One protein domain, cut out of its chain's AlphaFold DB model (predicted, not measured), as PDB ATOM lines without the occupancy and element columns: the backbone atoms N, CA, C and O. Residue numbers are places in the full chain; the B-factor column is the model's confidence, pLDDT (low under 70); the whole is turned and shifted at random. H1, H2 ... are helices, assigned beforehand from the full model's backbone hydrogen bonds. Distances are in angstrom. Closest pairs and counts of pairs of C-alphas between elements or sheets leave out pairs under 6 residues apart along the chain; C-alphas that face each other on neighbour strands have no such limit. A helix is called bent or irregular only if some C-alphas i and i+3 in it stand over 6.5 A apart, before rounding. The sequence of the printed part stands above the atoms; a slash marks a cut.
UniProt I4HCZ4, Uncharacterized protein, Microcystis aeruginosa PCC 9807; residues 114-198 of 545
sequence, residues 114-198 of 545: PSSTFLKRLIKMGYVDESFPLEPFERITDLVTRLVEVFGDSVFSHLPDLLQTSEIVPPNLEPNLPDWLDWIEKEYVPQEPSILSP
ATOM      1  N   PRO A 114      -1.934  28.276  28.162       95.88
ATOM      2  CA  PRO A 114      -1.108  28.554  29.331       95.88
ATOM      3  C   PRO A 114      -0.203  29.776  29.144       95.88
ATOM      4  O   PRO A 114       0.507  29.917  28.147       95.88
ATOM      5  N   SER A 115      -0.226  30.690  30.114       91.12
ATOM      6  CA  SER A 115       0.675  31.846  30.125       91.12
ATOM      7  C   SER A 115       2.069  31.468  30.629       91.12
ATOM      8  O   SER A 115       2.270  30.440  31.273       91.12
ATOM      9  N   SER A 116       3.037  32.369  30.456       87.62
ATOM     10  CA  SER A 116       4.369  32.204  31.046       87.62
ATOM     11  C   SER A 116       4.351  32.093  32.574       87.62
ATOM     12  O   SER A 116       5.251  31.483  33.144       87.62
ATOM     13  N   THR A 117       3.344  32.653  33.251       87.19
ATOM     14  CA  THR A 117       3.167  32.482  34.699       87.19
ATOM     15  C   THR A 117       2.753  31.054  35.037       87.19
ATOM     16  O   THR A 117       3.331  30.473  35.951       87.19
ATOM     17  N   PHE A 118       1.807  30.480  34.287       93.50
ATOM     18  CA  PHE A 118       1.399  29.086  34.465       93.50
ATOM     19  C   PHE A 118       2.584  28.143  34.243       93.50
ATOM     20  O   PHE A 118       2.907  27.348  35.118       93.50
ATOM     21  N   LEU A 119       3.299  28.297  33.123       90.81
ATOM     22  CA  LEU A 119       4.433  27.427  32.786       90.81
ATOM     23  C   LEU A 119       5.545  27.490  33.843       90.81
ATOM     24  O   LEU A 119       6.118  26.469  34.202       90.81
ATOM     25  N   LYS A 120       5.814  28.671  34.414       89.00
ATOM     26  CA  LYS A 120       6.759  28.808  35.534       89.00
ATOM     27  C   LYS A 120       6.305  28.073  36.793       89.00
ATOM     28  O   LYS A 120       7.154  27.536  37.498       89.00
ATOM     29  N   ARG A 121       5.003  28.080  37.101       91.81
ATOM     30  CA  ARG A 121       4.459  27.314  38.234       91.81
ATOM     31  C   ARG A 121       4.625  25.821  37.994       91.81
ATOM     32  O   ARG A 121       5.127  25.151  38.882       91.81
ATOM     33  N   LEU A 122       4.286  25.354  36.793       91.44
ATOM     34  CA  LEU A 122       4.436  23.956  36.398       91.44
ATOM     35  C   LEU A 122       5.885  23.475  36.544       91.44
ATOM     36  O   LEU A 122       6.131  22.499  37.241       91.44
ATOM     37  N   ILE A 123       6.852  24.216  35.994       88.88
ATOM     38  CA  ILE A 123       8.284  23.886  36.115       88.88
ATOM     39  C   ILE A 123       8.729  23.849  37.587       88.88
ATOM     40  O   ILE A 123       9.514  22.992  37.983       88.88
ATOM     41  N   LYS A 124       8.210  24.752  38.428       88.94
ATOM     42  CA  LYS A 124       8.557  24.811  39.856       88.94
ATOM     43  C   LYS A 124       8.082  23.580  40.645       88.94
ATOM     44  O   LYS A 124       8.623  23.339  41.719       88.94
ATOM     45  N   MET A 125       7.119  22.809  40.135       84.94
ATOM     46  CA  MET A 125       6.651  21.590  40.806       84.94
ATOM     47  C   MET A 125       7.697  20.467  40.813       84.94
ATOM     48  O   MET A 125       7.586  19.539  41.605       84.94
ATOM     49  N   GLY A 126       8.726  20.549  39.963       81.81
ATOM     50  CA  GLY A 126       9.910  19.691  40.045       81.81
ATOM     51  C   GLY A 126       9.777  18.291  39.439       81.81
ATOM     52  O   GLY A 126      10.774  17.581  39.414       81.81
ATOM     53  N   TYR A 127       8.602  17.902  38.930       81.56
ATOM     54  CA  TYR A 127       8.400  16.621  38.228       81.56
ATOM     55  C   TYR A 127       8.377  16.745  36.696       81.56
ATOM     56  O   TYR A 127       8.418  15.735  36.006       81.56
ATOM     57  N   VAL A 128       8.327  17.968  36.153       82.94
ATOM     58  CA  VAL A 128       8.460  18.222  34.710       82.94
ATOM     59  C   VAL A 128       9.933  18.468  34.396       82.94
ATOM     60  O   VAL A 128      10.503  19.454  34.866       82.94
ATOM     61  N   ASP A 129      10.533  17.590  33.598       77.12
ATOM     62  CA  ASP A 129      11.928  17.667  33.160       77.12
ATOM     63  C   ASP A 129      12.047  17.783  31.626       77.12
ATOM     64  O   ASP A 129      11.066  18.025  30.918       77.12
ATOM     65  N   GLU A 130      13.264  17.638  31.097       74.75
ATOM     66  CA  GLU A 130      13.544  17.729  29.658       74.75
ATOM     67  C   GLU A 130      12.831  16.650  28.818       74.75
ATOM     68  O   GLU A 130      12.691  16.825  27.607       74.75
ATOM     69  N   SER A 131      12.342  15.567  29.435       78.88
ATOM     70  CA  SER A 131      11.578  14.513  28.755       78.88
ATOM     71  C   SER A 131      10.128  14.910  28.454       78.88
ATOM     72  O   SER A 131       9.472  14.261  27.637       78.88
ATOM     73  N   PHE A 132       9.641  16.010  29.039       86.69
ATOM     74  CA  PHE A 132       8.314  16.563  28.783       86.69
ATOM     75  C   PHE A 132       8.417  17.945  28.108       86.69
ATOM     76  O   PHE A 132       8.376  18.985  28.775       86.69
ATOM     77  N   PRO A 133       8.544  18.005  26.769       85.88
ATOM     78  CA  PRO A 133       8.653  19.275  26.063       85.88
ATOM     79  C   PRO A 133       7.338  20.058  26.141       85.88
ATOM     80  O   PRO A 133       6.268  19.557  25.788       85.88
ATOM     81  N   LEU A 134       7.421  21.314  26.585       86.94
ATOM     82  CA  LEU A 134       6.282  22.229  26.616       86.94
ATOM     83  C   LEU A 134       6.023  22.790  25.218       86.94
ATOM     84  O   LEU A 134       6.812  23.583  24.696       86.94
ATOM     85  N   GLU A 135       4.894  22.406  24.632       85.94
ATOM     86  CA  GLU A 135       4.560  22.777  23.263       85.94
ATOM     87  C   GLU A 135       4.074  24.235  23.172       85.94
ATOM     88  O   GLU A 135       3.170  24.663  23.905       85.94
ATOM     89  N   PRO A 136       4.627  25.048  22.251       83.44
ATOM     90  CA  PRO A 136       4.166  26.413  22.064       83.44
ATOM     91  C   PRO A 136       2.692  26.465  21.649       83.44
ATOM     92  O   PRO A 136       2.305  25.985  20.582       83.44
ATOM     93  N   PHE A 137       1.894  27.183  22.443       88.06
ATOM     94  CA  PHE A 137       0.466  27.409  22.195       88.06
ATOM     95  C   PHE A 137      -0.402  26.144  22.284       88.06
ATOM     96  O   PHE A 137      -1.444  26.072  21.634       88.06
ATOM     97  N   GLU A 138       0.005  25.179  23.101       94.00
ATOM     98  CA  GLU A 138      -0.839  24.065  23.537       94.00
ATOM     99  C   GLU A 138      -2.031  24.567  24.371       94.00
ATOM    100  O   GLU A 138      -1.927  25.589  25.059       94.00
ATOM    101  N   ARG A 139      -3.190  23.901  24.290       96.62
ATOM    102  CA  ARG A 139      -4.327  24.237  25.160       96.62
ATOM    103  C   ARG A 139      -4.099  23.665  26.551       96.62
ATOM    104  O   ARG A 139      -3.479  22.625  26.709       96.62
ATOM    105  N   ILE A 140      -4.685  24.304  27.555       97.12
ATOM    106  CA  ILE A 140      -4.625  23.841  28.940       97.12
ATOM    107  C   ILE A 140      -5.167  22.415  29.092       97.12
ATOM    108  O   ILE A 140      -4.579  21.629  29.819       97.12
ATOM    109  N   THR A 141      -6.233  22.062  28.373       97.12
ATOM    110  CA  THR A 141      -6.795  20.707  28.377       97.12
ATOM    111  C   THR A 141      -5.818  19.684  27.818       97.12
ATOM    112  O   THR A 141      -5.615  18.646  28.430       97.12
ATOM    113  N   ASP A 142      -5.171  20.004  26.696       97.00
ATOM    114  CA  ASP A 142      -4.223  19.109  26.025       97.00
ATOM    115  C   ASP A 142      -2.977  18.904  26.904       97.00
ATOM    116  O   ASP A 142      -2.506  17.781  27.083       97.00
ATOM    117  N   LEU A 143      -2.506  19.986  27.534       96.06
ATOM    118  CA  LEU A 143      -1.409  19.950  28.493       96.06
ATOM    119  C   LEU A 143      -1.757  19.103  29.725       96.06
ATOM    120  O   LEU A 143      -0.948  18.278  30.133       96.06
ATOM    121  N   VAL A 144      -2.942  19.281  30.321       96.44
ATOM    122  CA  VAL A 144      -3.374  18.495  31.493       96.44
ATOM    123  C   VAL A 144      -3.506  17.015  31.143       96.44
ATOM    124  O   VAL A 144      -3.003  16.184  31.894       96.44
ATOM    125  N   THR A 145      -4.095  16.683  29.991       96.94
ATOM    126  CA  THR A 145      -4.164  15.301  29.493       96.94
ATOM    127  C   THR A 145      -2.776  14.685  29.406       96.94
ATOM    128  O   THR A 145      -2.528  13.654  30.020       96.94
ATOM    129  N   ARG A 146      -1.835  15.359  28.738       95.38
ATOM    130  CA  ARG A 146      -0.461  14.867  28.619       95.38
ATOM    131  C   ARG A 146       0.258  14.749  29.958       95.38
ATOM    132  O   ARG A 146       1.032  13.817  30.147       95.38
ATOM    133  N   LEU A 147       0.050  15.695  30.873       94.19
ATOM    134  CA  LEU A 147       0.636  15.617  32.210       94.19
ATOM    135  C   LEU A 147       0.154  14.348  32.918       94.19
ATOM    136  O   LEU A 147       0.979  13.622  33.459       94.19
ATOM    137  N   VAL A 148      -1.147  14.053  32.873       94.38
ATOM    138  CA  VAL A 148      -1.711  12.835  33.476       94.38
ATOM    139  C   VAL A 148      -1.230  11.574  32.752       94.38
ATOM    140  O   VAL A 148      -0.884  10.599  33.409       94.38
ATOM    141  N   GLU A 149      -1.131  11.584  31.421       93.88
ATOM    142  CA  GLU A 149      -0.612  10.445  30.645       93.88
ATOM    143  C   GLU A 149       0.843  10.099  30.999       93.88
ATOM    144  O   GLU A 149       1.208   8.925  31.013       93.88
ATOM    145  N   VAL A 150       1.672  11.106  31.291       91.75
ATOM    146  CA  VAL A 150       3.103  10.918  31.571       91.75
ATOM    147  C   VAL A 150       3.385  10.700  33.060       91.75
ATOM    148  O   VAL A 150       4.211   9.860  33.409       91.75
ATOM    149  N   PHE A 151       2.712  11.437  33.946       90.94
ATOM    150  CA  PHE A 151       3.013  11.473  35.385       90.94
ATOM    151  C   PHE A 151       1.929  10.823  36.264       90.94
ATOM    152  O   PHE A 151       2.066  10.769  37.492       90.94
ATOM    153  N   GLY A 152       0.860  10.306  35.653       90.56
ATOM    154  CA  GLY A 152      -0.225   9.597  36.325       90.56
ATOM    155  C   GLY A 152      -1.010  10.463  37.312       90.56
ATOM    156  O   GLY A 152      -0.984  11.696  37.274       90.56
ATOM    157  N   ASP A 153      -1.683   9.800  38.252       91.44
ATOM    158  CA  ASP A 153      -2.627  10.442  39.176       91.44
ATOM    159  C   ASP A 153      -1.978  11.464  40.126       91.44
ATOM    160  O   ASP A 153      -2.656  12.312  40.708       91.44
ATOM    161  N   SER A 154      -0.647  11.443  40.245       88.50
ATOM    162  CA  SER A 154       0.109  12.427  41.027       88.50
ATOM    163  C   SER A 154      -0.076  13.871  40.538       88.50
ATOM    164  O   SER A 154       0.176  14.818  41.278       88.50
ATOM    165  N   VAL A 155      -0.544  14.073  39.302       92.31
ATOM    166  CA  VAL A 155      -0.826  15.404  38.750       92.31
ATOM    167  C   VAL A 155      -2.041  16.047  39.415       92.31
ATOM    168  O   VAL A 155      -2.041  17.261  39.624       92.31
ATOM    169  N   PHE A 156      -3.057  15.261  39.784       94.19
ATOM    170  CA  PHE A 156      -4.322  15.789  40.304       94.19
ATOM    171  C   PHE A 156      -4.151  16.551  41.618       94.19
ATOM    172  O   PHE A 156      -4.808  17.572  41.814       94.19
ATOM    173  N   SER A 157      -3.214  16.136  42.477       91.38
ATOM    174  CA  SER A 157      -2.899  16.859  43.717       91.38
ATOM    175  C   SER A 157      -2.268  18.234  43.468       91.38
ATOM    176  O   SER A 157      -2.371  19.114  44.317       91.38
ATOM    177  N   HIS A 158      -1.659  18.450  42.298       92.00
ATOM    178  CA  HIS A 158      -1.017  19.709  41.920       92.00
ATOM    179  C   HIS A 158      -1.926  20.636  41.097       92.00
ATOM    180  O   HIS A 158      -1.655  21.836  41.009       92.00
ATOM    181  N   LEU A 159      -2.998  20.120  40.478       93.94
ATOM    182  CA  LEU A 159      -3.913  20.928  39.663       93.94
ATOM    183  C   LEU A 159      -4.534  22.111  40.425       93.94
ATOM    184  O   LEU A 159      -4.570  23.199  39.838       93.94
ATOM    185  N   PRO A 160      -4.953  21.983  41.704       94.44
ATOM    186  CA  PRO A 160      -5.413  23.126  42.488       94.44
ATOM    187  C   PRO A 160      -4.386  24.264  42.535       94.44
ATOM    188  O   PRO A 160      -4.707  25.399  42.190       94.44
ATOM    189  N   ASP A 161      -3.124  23.972  42.845       91.81
ATOM    190  CA  ASP A 161      -2.070  24.992  42.942       91.81
ATOM    191  C   ASP A 161      -1.711  25.605  41.579       91.81
ATOM    192  O   ASP A 161      -1.400  26.799  41.458       91.81
ATOM    193  N   LEU A 162      -1.767  24.797  40.518       93.31
ATOM    194  CA  LEU A 162      -1.521  25.260  39.156       93.31
ATOM    195  C   LEU A 162      -2.631  26.196  38.668       93.31
ATOM    196  O   LEU A 162      -2.323  27.216  38.044       93.31
ATOM    197  N   LEU A 163      -3.894  25.874  38.967       94.69
ATOM    198  CA  LEU A 163      -5.090  26.556  38.461       94.69
ATOM    199  C   LEU A 163      -5.619  27.651  39.404       94.69
ATOM    200  O   LEU A 163      -6.465  28.449  39.007       94.69
ATOM    201  N   GLN A 164      -5.097  27.769  40.624       93.69
ATOM    202  CA  GLN A 164      -5.520  28.813  41.552       93.69
ATOM    203  C   GLN A 164      -5.151  30.220  41.057       93.69
ATOM    204  O   GLN A 164      -4.019  30.514  40.643       93.69
ATOM    205  N   THR A 165      -6.105  31.143  41.175       90.75
ATOM    206  CA  THR A 165      -5.891  32.581  40.973       90.75
ATOM    207  C   THR A 165      -6.483  33.373  42.139       90.75
ATOM    208  O   THR A 165      -7.139  32.813  43.007       90.75
ATOM    209  N   SER A 166      -6.276  34.692  42.168       84.62
ATOM    210  CA  SER A 166      -6.920  35.554  43.169       84.62
ATOM    211  C   SER A 166      -8.448  35.584  43.058       84.62
ATOM    212  O   SER A 166      -9.110  35.977  44.009       84.62
ATOM    213  N   GLU A 167      -8.995  35.231  41.893       84.62
ATOM    214  CA  GLU A 167     -10.431  35.295  41.595       84.62
ATOM    215  C   GLU A 167     -11.083  33.903  41.570       84.62
ATOM    216  O   GLU A 167     -12.303  33.807  41.623       84.62
ATOM    217  N   ILE A 168     -10.287  32.829  41.483       90.69
ATOM    218  CA  ILE A 168     -10.781  31.470  41.243       90.69
ATOM    219  C   ILE A 168     -10.083  30.494  42.182       90.69
ATOM    220  O   ILE A 168      -8.856  30.351  42.142       90.69
ATOM    221  N   VAL A 169     -10.892  29.802  42.980       92.81
ATOM    222  CA  VAL A 169     -10.480  28.689  43.835       92.81
ATOM    223  C   VAL A 169     -10.901  27.391  43.143       92.81
ATOM    224  O   VAL A 169     -12.097  27.212  42.904       92.81
ATOM    225  N   PRO A 170      -9.958  26.508  42.775       93.44
ATOM    226  CA  PRO A 170     -10.301  25.224  42.180       93.44
ATOM    227  C   PRO A 170     -11.121  24.350  43.142       93.44
ATOM    228  O   PRO A 170     -10.893  24.402  44.354       93.44
ATOM    229  N   PRO A 171     -12.080  23.564  42.629       92.19
ATOM    230  CA  PRO A 171     -12.862  22.632  43.426       92.19
ATOM    231  C   PRO A 171     -11.989  21.493  43.955       92.19
ATOM    232  O   PRO A 171     -10.927  21.189  43.410       92.19
ATOM    233  N   ASN A 172     -12.487  20.824  44.992       90.25
ATOM    234  CA  ASN A 172     -11.966  19.525  45.387       90.25
ATOM    235  C   ASN A 172     -12.638  18.452  44.517       90.25
ATOM    236  O   ASN A 172     -13.822  18.175  44.705       90.25
ATOM    237  N   LEU A 173     -11.910  17.918  43.537       92.75
ATOM    238  CA  LEU A 173     -12.373  16.861  42.636       92.75
ATOM    239  C   LEU A 173     -11.569  15.590  42.880       92.75
ATOM    240  O   LEU A 173     -10.382  15.654  43.211       92.75
ATOM    241  N   GLU A 174     -12.207  14.447  42.652       92.31
ATOM    242  CA  GLU A 174     -11.513  13.163  42.644       92.31
ATOM    243  C   GLU A 174     -10.423  13.131  41.545       92.31
ATOM    244  O   GLU A 174     -10.506  13.894  40.573       92.31
ATOM    245  N   PRO A 175      -9.394  12.267  41.668       93.12
ATOM    246  CA  PRO A 175      -8.355  12.027  40.655       93.12
ATOM    247  C   PRO A 175      -8.885  11.449  39.325       93.12
ATOM    248  O   PRO A 175      -8.589  10.320  38.942       93.12
ATOM    249  N   ASN A 176      -9.712  12.212  38.613       95.12
ATOM    250  CA  ASN A 176     -10.391  11.806  37.392       95.12
ATOM    251  C   ASN A 176     -10.160  12.837  36.281       95.12
ATOM    252  O   ASN A 176     -10.604  13.983  36.367       95.12
ATOM    253  N   LEU A 177      -9.459  12.431  35.218       95.94
ATOM    254  CA  LEU A 177      -9.122  13.330  34.112       95.94
ATOM    255  C   LEU A 177     -10.373  13.927  33.433       95.94
ATOM    256  O   LEU A 177     -10.405  15.149  33.288       95.94
ATOM    257  N   PRO A 178     -11.405  13.144  33.052       97.50
ATOM    258  CA  PRO A 178     -12.646  13.698  32.510       97.50
ATOM    259  C   PRO A 178     -13.285  14.798  33.366       97.50
ATOM    260  O   PRO A 178     -13.609  15.851  32.821       97.50
ATOM    261  N   ASP A 179     -13.406  14.605  34.681       96.44
ATOM    262  CA  ASP A 179     -14.029  15.583  35.584       96.44
ATOM    263  C   ASP A 179     -13.222  16.886  35.659       96.44
ATOM    264  O   ASP A 179     -13.778  17.987  35.589       96.44
ATOM    265  N   TRP A 180     -11.892  16.779  35.728       97.31
ATOM    266  CA  TRP A 180     -11.003  17.941  35.696       97.31
ATOM    267  C   TRP A 180     -11.072  18.689  34.365       97.31
ATOM    268  O   TRP A 180     -11.129  19.920  34.357       97.31
ATOM    269  N   LEU A 181     -11.084  17.979  33.235       97.94
ATOM    270  CA  LEU A 181     -11.211  18.598  31.914       97.94
ATOM    271  C   LEU A 181     -12.575  19.278  31.736       97.94
ATOM    272  O   LEU A 181     -12.634  20.379  31.184       97.94
ATOM    273  N   ASP A 182     -13.648  18.660  32.235       97.56
ATOM    274  CA  ASP A 182     -14.999  19.216  32.183       97.56
ATOM    275  C   ASP A 182     -15.094  20.509  32.993       97.56
ATOM    276  O   ASP A 182     -15.544  21.536  32.476       97.56
ATOM    277  N   TRP A 183     -14.573  20.502  34.225       97.44
ATOM    278  CA  TRP A 183     -14.495  21.703  35.052       97.44
ATOM    279  C   TRP A 183     -13.637  22.793  34.399       97.44
ATOM    280  O   TRP A 183     -14.030  23.965  34.367       97.44
ATOM    281  N   ILE A 184     -12.486  22.429  33.820       97.50
ATOM    282  CA  ILE A 184     -11.617  23.388  33.130       97.50
ATOM    283  C   ILE A 184     -12.364  24.067  31.972       97.50
ATOM    284  O   ILE A 184     -12.311  25.291  31.839       97.50
ATOM    285  N   GLU A 185     -13.071  23.312  31.132       96.38
ATOM    286  CA  GLU A 185     -13.749  23.861  29.952       96.38
ATOM    287  C   GLU A 185     -15.041  24.615  30.282       96.38
ATOM    288  O   GLU A 185     -15.309  25.649  29.658       96.38
ATOM    289  N   LYS A 186     -15.840  24.126  31.237       95.62
ATOM    290  CA  LYS A 186     -17.169  24.682  31.540       95.62
ATOM    291  C   LYS A 186     -17.163  25.767  32.607       95.62
ATOM    292  O   LYS A 186     -17.996  26.662  32.536       95.62
ATOM    293  N   GLU A 187     -16.220  25.728  33.545       95.00
ATOM    294  CA  GLU A 187     -16.205  26.640  34.696       95.00
ATOM    295  C   GLU A 187     -14.952  27.516  34.718       95.00
ATOM    296  O   GLU A 187     -15.044  28.733  34.888       95.00
ATOM    297  N   TYR A 188     -13.767  26.936  34.511       96.12
ATOM    298  CA  TYR A 188     -12.508  27.671  34.653       96.12
ATOM    299  C   TYR A 188     -12.238  28.622  33.477       96.12
ATOM    300  O   TYR A 188     -12.062  29.825  33.666       96.12
ATOM    301  N   VAL A 189     -12.228  28.115  32.239       95.25
ATOM    302  CA  VAL A 189     -11.948  28.900  31.023       95.25
ATOM    303  C   VAL A 189     -12.936  30.065  30.824       95.25
ATOM    304  O   VAL A 189     -12.475  31.162  30.475       95.25
ATOM    305  N   PRO A 190     -14.259  29.907  31.053       91.88
ATOM    306  CA  PRO A 190     -15.220  31.007  30.922       91.88
ATOM    307  C   PRO A 190     -14.990  32.176  31.885       91.88
ATOM    308  O   PRO A 190     -15.374  33.301  31.566       91.88
ATOM    309  N   GLN A 191     -14.312  31.945  33.015       90.62
ATOM    310  CA  GLN A 191     -13.945  32.996  33.971       90.62
ATOM    311  C   GLN A 191     -12.723  33.828  33.532       90.62
ATOM    312  O   GLN A 191     -12.380  34.812  34.182       90.62
ATOM    313  N   GLU A 192     -12.095  33.502  32.395       91.00
ATOM    314  CA  GLU A 192     -10.948  34.228  31.824       91.00
ATOM    315  C   GLU A 192      -9.744  34.357  32.786       91.00
ATOM    316  O   GLU A 192      -9.252  35.469  33.032       91.00
ATOM    317  N   PRO A 193      -9.237  33.232  33.324       92.44
ATOM    318  CA  PRO A 193      -8.212  33.219  34.359       92.44
ATOM    319  C   PRO A 193      -6.944  33.940  33.906       92.44
ATOM    320  O   PRO A 193      -6.438  33.741  32.801       92.44
ATOM    321  N   SER A 194      -6.371  34.743  34.806       88.75
ATOM    322  CA  SER A 194      -5.192  35.576  34.518       88.75
ATOM    323  C   SER A 194      -3.923  34.794  34.147       88.75
ATOM    324  O   SER A 194      -2.977  35.376  33.610       88.75
ATOM    325  N   ILE A 195      -3.897  33.490  34.427       92.88
ATOM    326  CA  ILE A 195      -2.787  32.585  34.118       92.88
ATOM    327  C   ILE A 195      -2.948  31.865  32.775       92.88
ATOM    328  O   ILE A 195      -2.009  31.188  32.353       92.88
ATOM    329  N   LEU A 196      -4.076  32.042  32.087       95.06
ATOM    330  CA  LEU A 196      -4.272  31.629  30.702       95.06
ATOM    331  C   LEU A 196      -4.359  32.869  29.796       95.06
ATOM    332  O   LEU A 196      -4.529  34.003  30.245       95.06
ATOM    333  N   SER A 197      -4.197  32.665  28.497       93.75
ATOM    334  CA  SER A 197      -4.255  33.700  27.471       93.75
ATOM    335  C   SER A 197      -5.208  33.274  26.362       93.75
ATOM    336  O   SER A 197      -5.267  32.089  26.029       93.75
ATOM    337  N   PRO A 198      -5.910  34.221  25.718       95.38
ATOM    338  CA  PRO A 198      -6.549  33.961  24.447       95.38
ATOM    339  C   PRO A 198      -5.512  33.932  23.323       95.38
ATOM    340  O   PRO A 198      -4.427  34.515  23.421       95.38
TER     341      PRO A 198
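AT A GLANCE: This is residues 114 to 198 of the 545 residues of an uncharacterized protein of Microcystis aeruginosa PCC 9807 (UniProt I4HCZ4). This is a small, rounded cluster of four helices, with long loops from H1 to H2 and from H3 to H4 and a tight link from H2 to H3: the first half of the sharply kinked H2 packs on H4 along one side of the domain, and H1 and the short H3 lie on the other side. Two long stretches without a named element, residues 125 to 139 and 164 to 176, run round the outside. You will find 85 printed residues with four named helices, in the order H1, H2, H3, H4, and no named strand; the class is all helix, with 45 residues in the helices. The whole is compact, with a radius of gyration of the C-alphas of 11.9 A, and spans 32 by 27 by 19 A.

IN THESE COORDINATES: Find C-alpha 140 at (-4.625, 23.841, 28.940); here begins H2, the longest helix by residues, which runs from Ile 140 to Val 155, 13.5 A from first to last C-alpha. Near residue 149 it has a kink of 87 degrees, and it is irregular, with C-alphas 150 and 153 at 9.5 A from each other. H4, residues 177 to 191, is 20.2 A long and ends with C-alpha 191 at (-13.945, 32.996, 33.971); it is only just irregular, with C-alphas 186 and 189 at 6.7 A. Go back to C-alpha 116 at (4.369, 32.204, 31.046) for H1, residues 116 to 124, 12.2 A long. H3 is residues 159 to 163, 5.9 A long.

HOW THE PARTS SIT: Start from H2, which touches H4 with residues 141 to 148 alone; their closest C-alphas are those of Thr 141 and Leu 181, 6.0 A apart. The lines of H2 and H4 stand at a steep tilt of 40 degrees, and the two run opposite ways. H2 and H3 meet only through their link. H3 and H1 only just touch, with 3 pairs of C-alphas within 8 A, the closest being those of Arg 121 and Leu 162 at 6.4 A. H1 is apart from H2 and from H4, and H3 and H4 are only just apart, with their closest C-alphas at 8.4 A. On the backbone, every O i to N i+4 pair is within hydrogen-bond range in H1 and H3, against 9 of 12 in H2 and 8 of 11 in H4.

THE WHOLE: Look at Ser 131 and Glu 167 for the two C-alphas farthest apart, 32.9 A, while those of Pro 114 and Pro 198, the first and last printed, are 9.1 A apart. The printed part has no cut. The links from H1 to H2 and from H3 to H4 are long, with 15 and 13 residues, and that from H2 to H3 is tight, with 3. The mean pLDDT of the printed part is 91.6, and no printed residue is under 70.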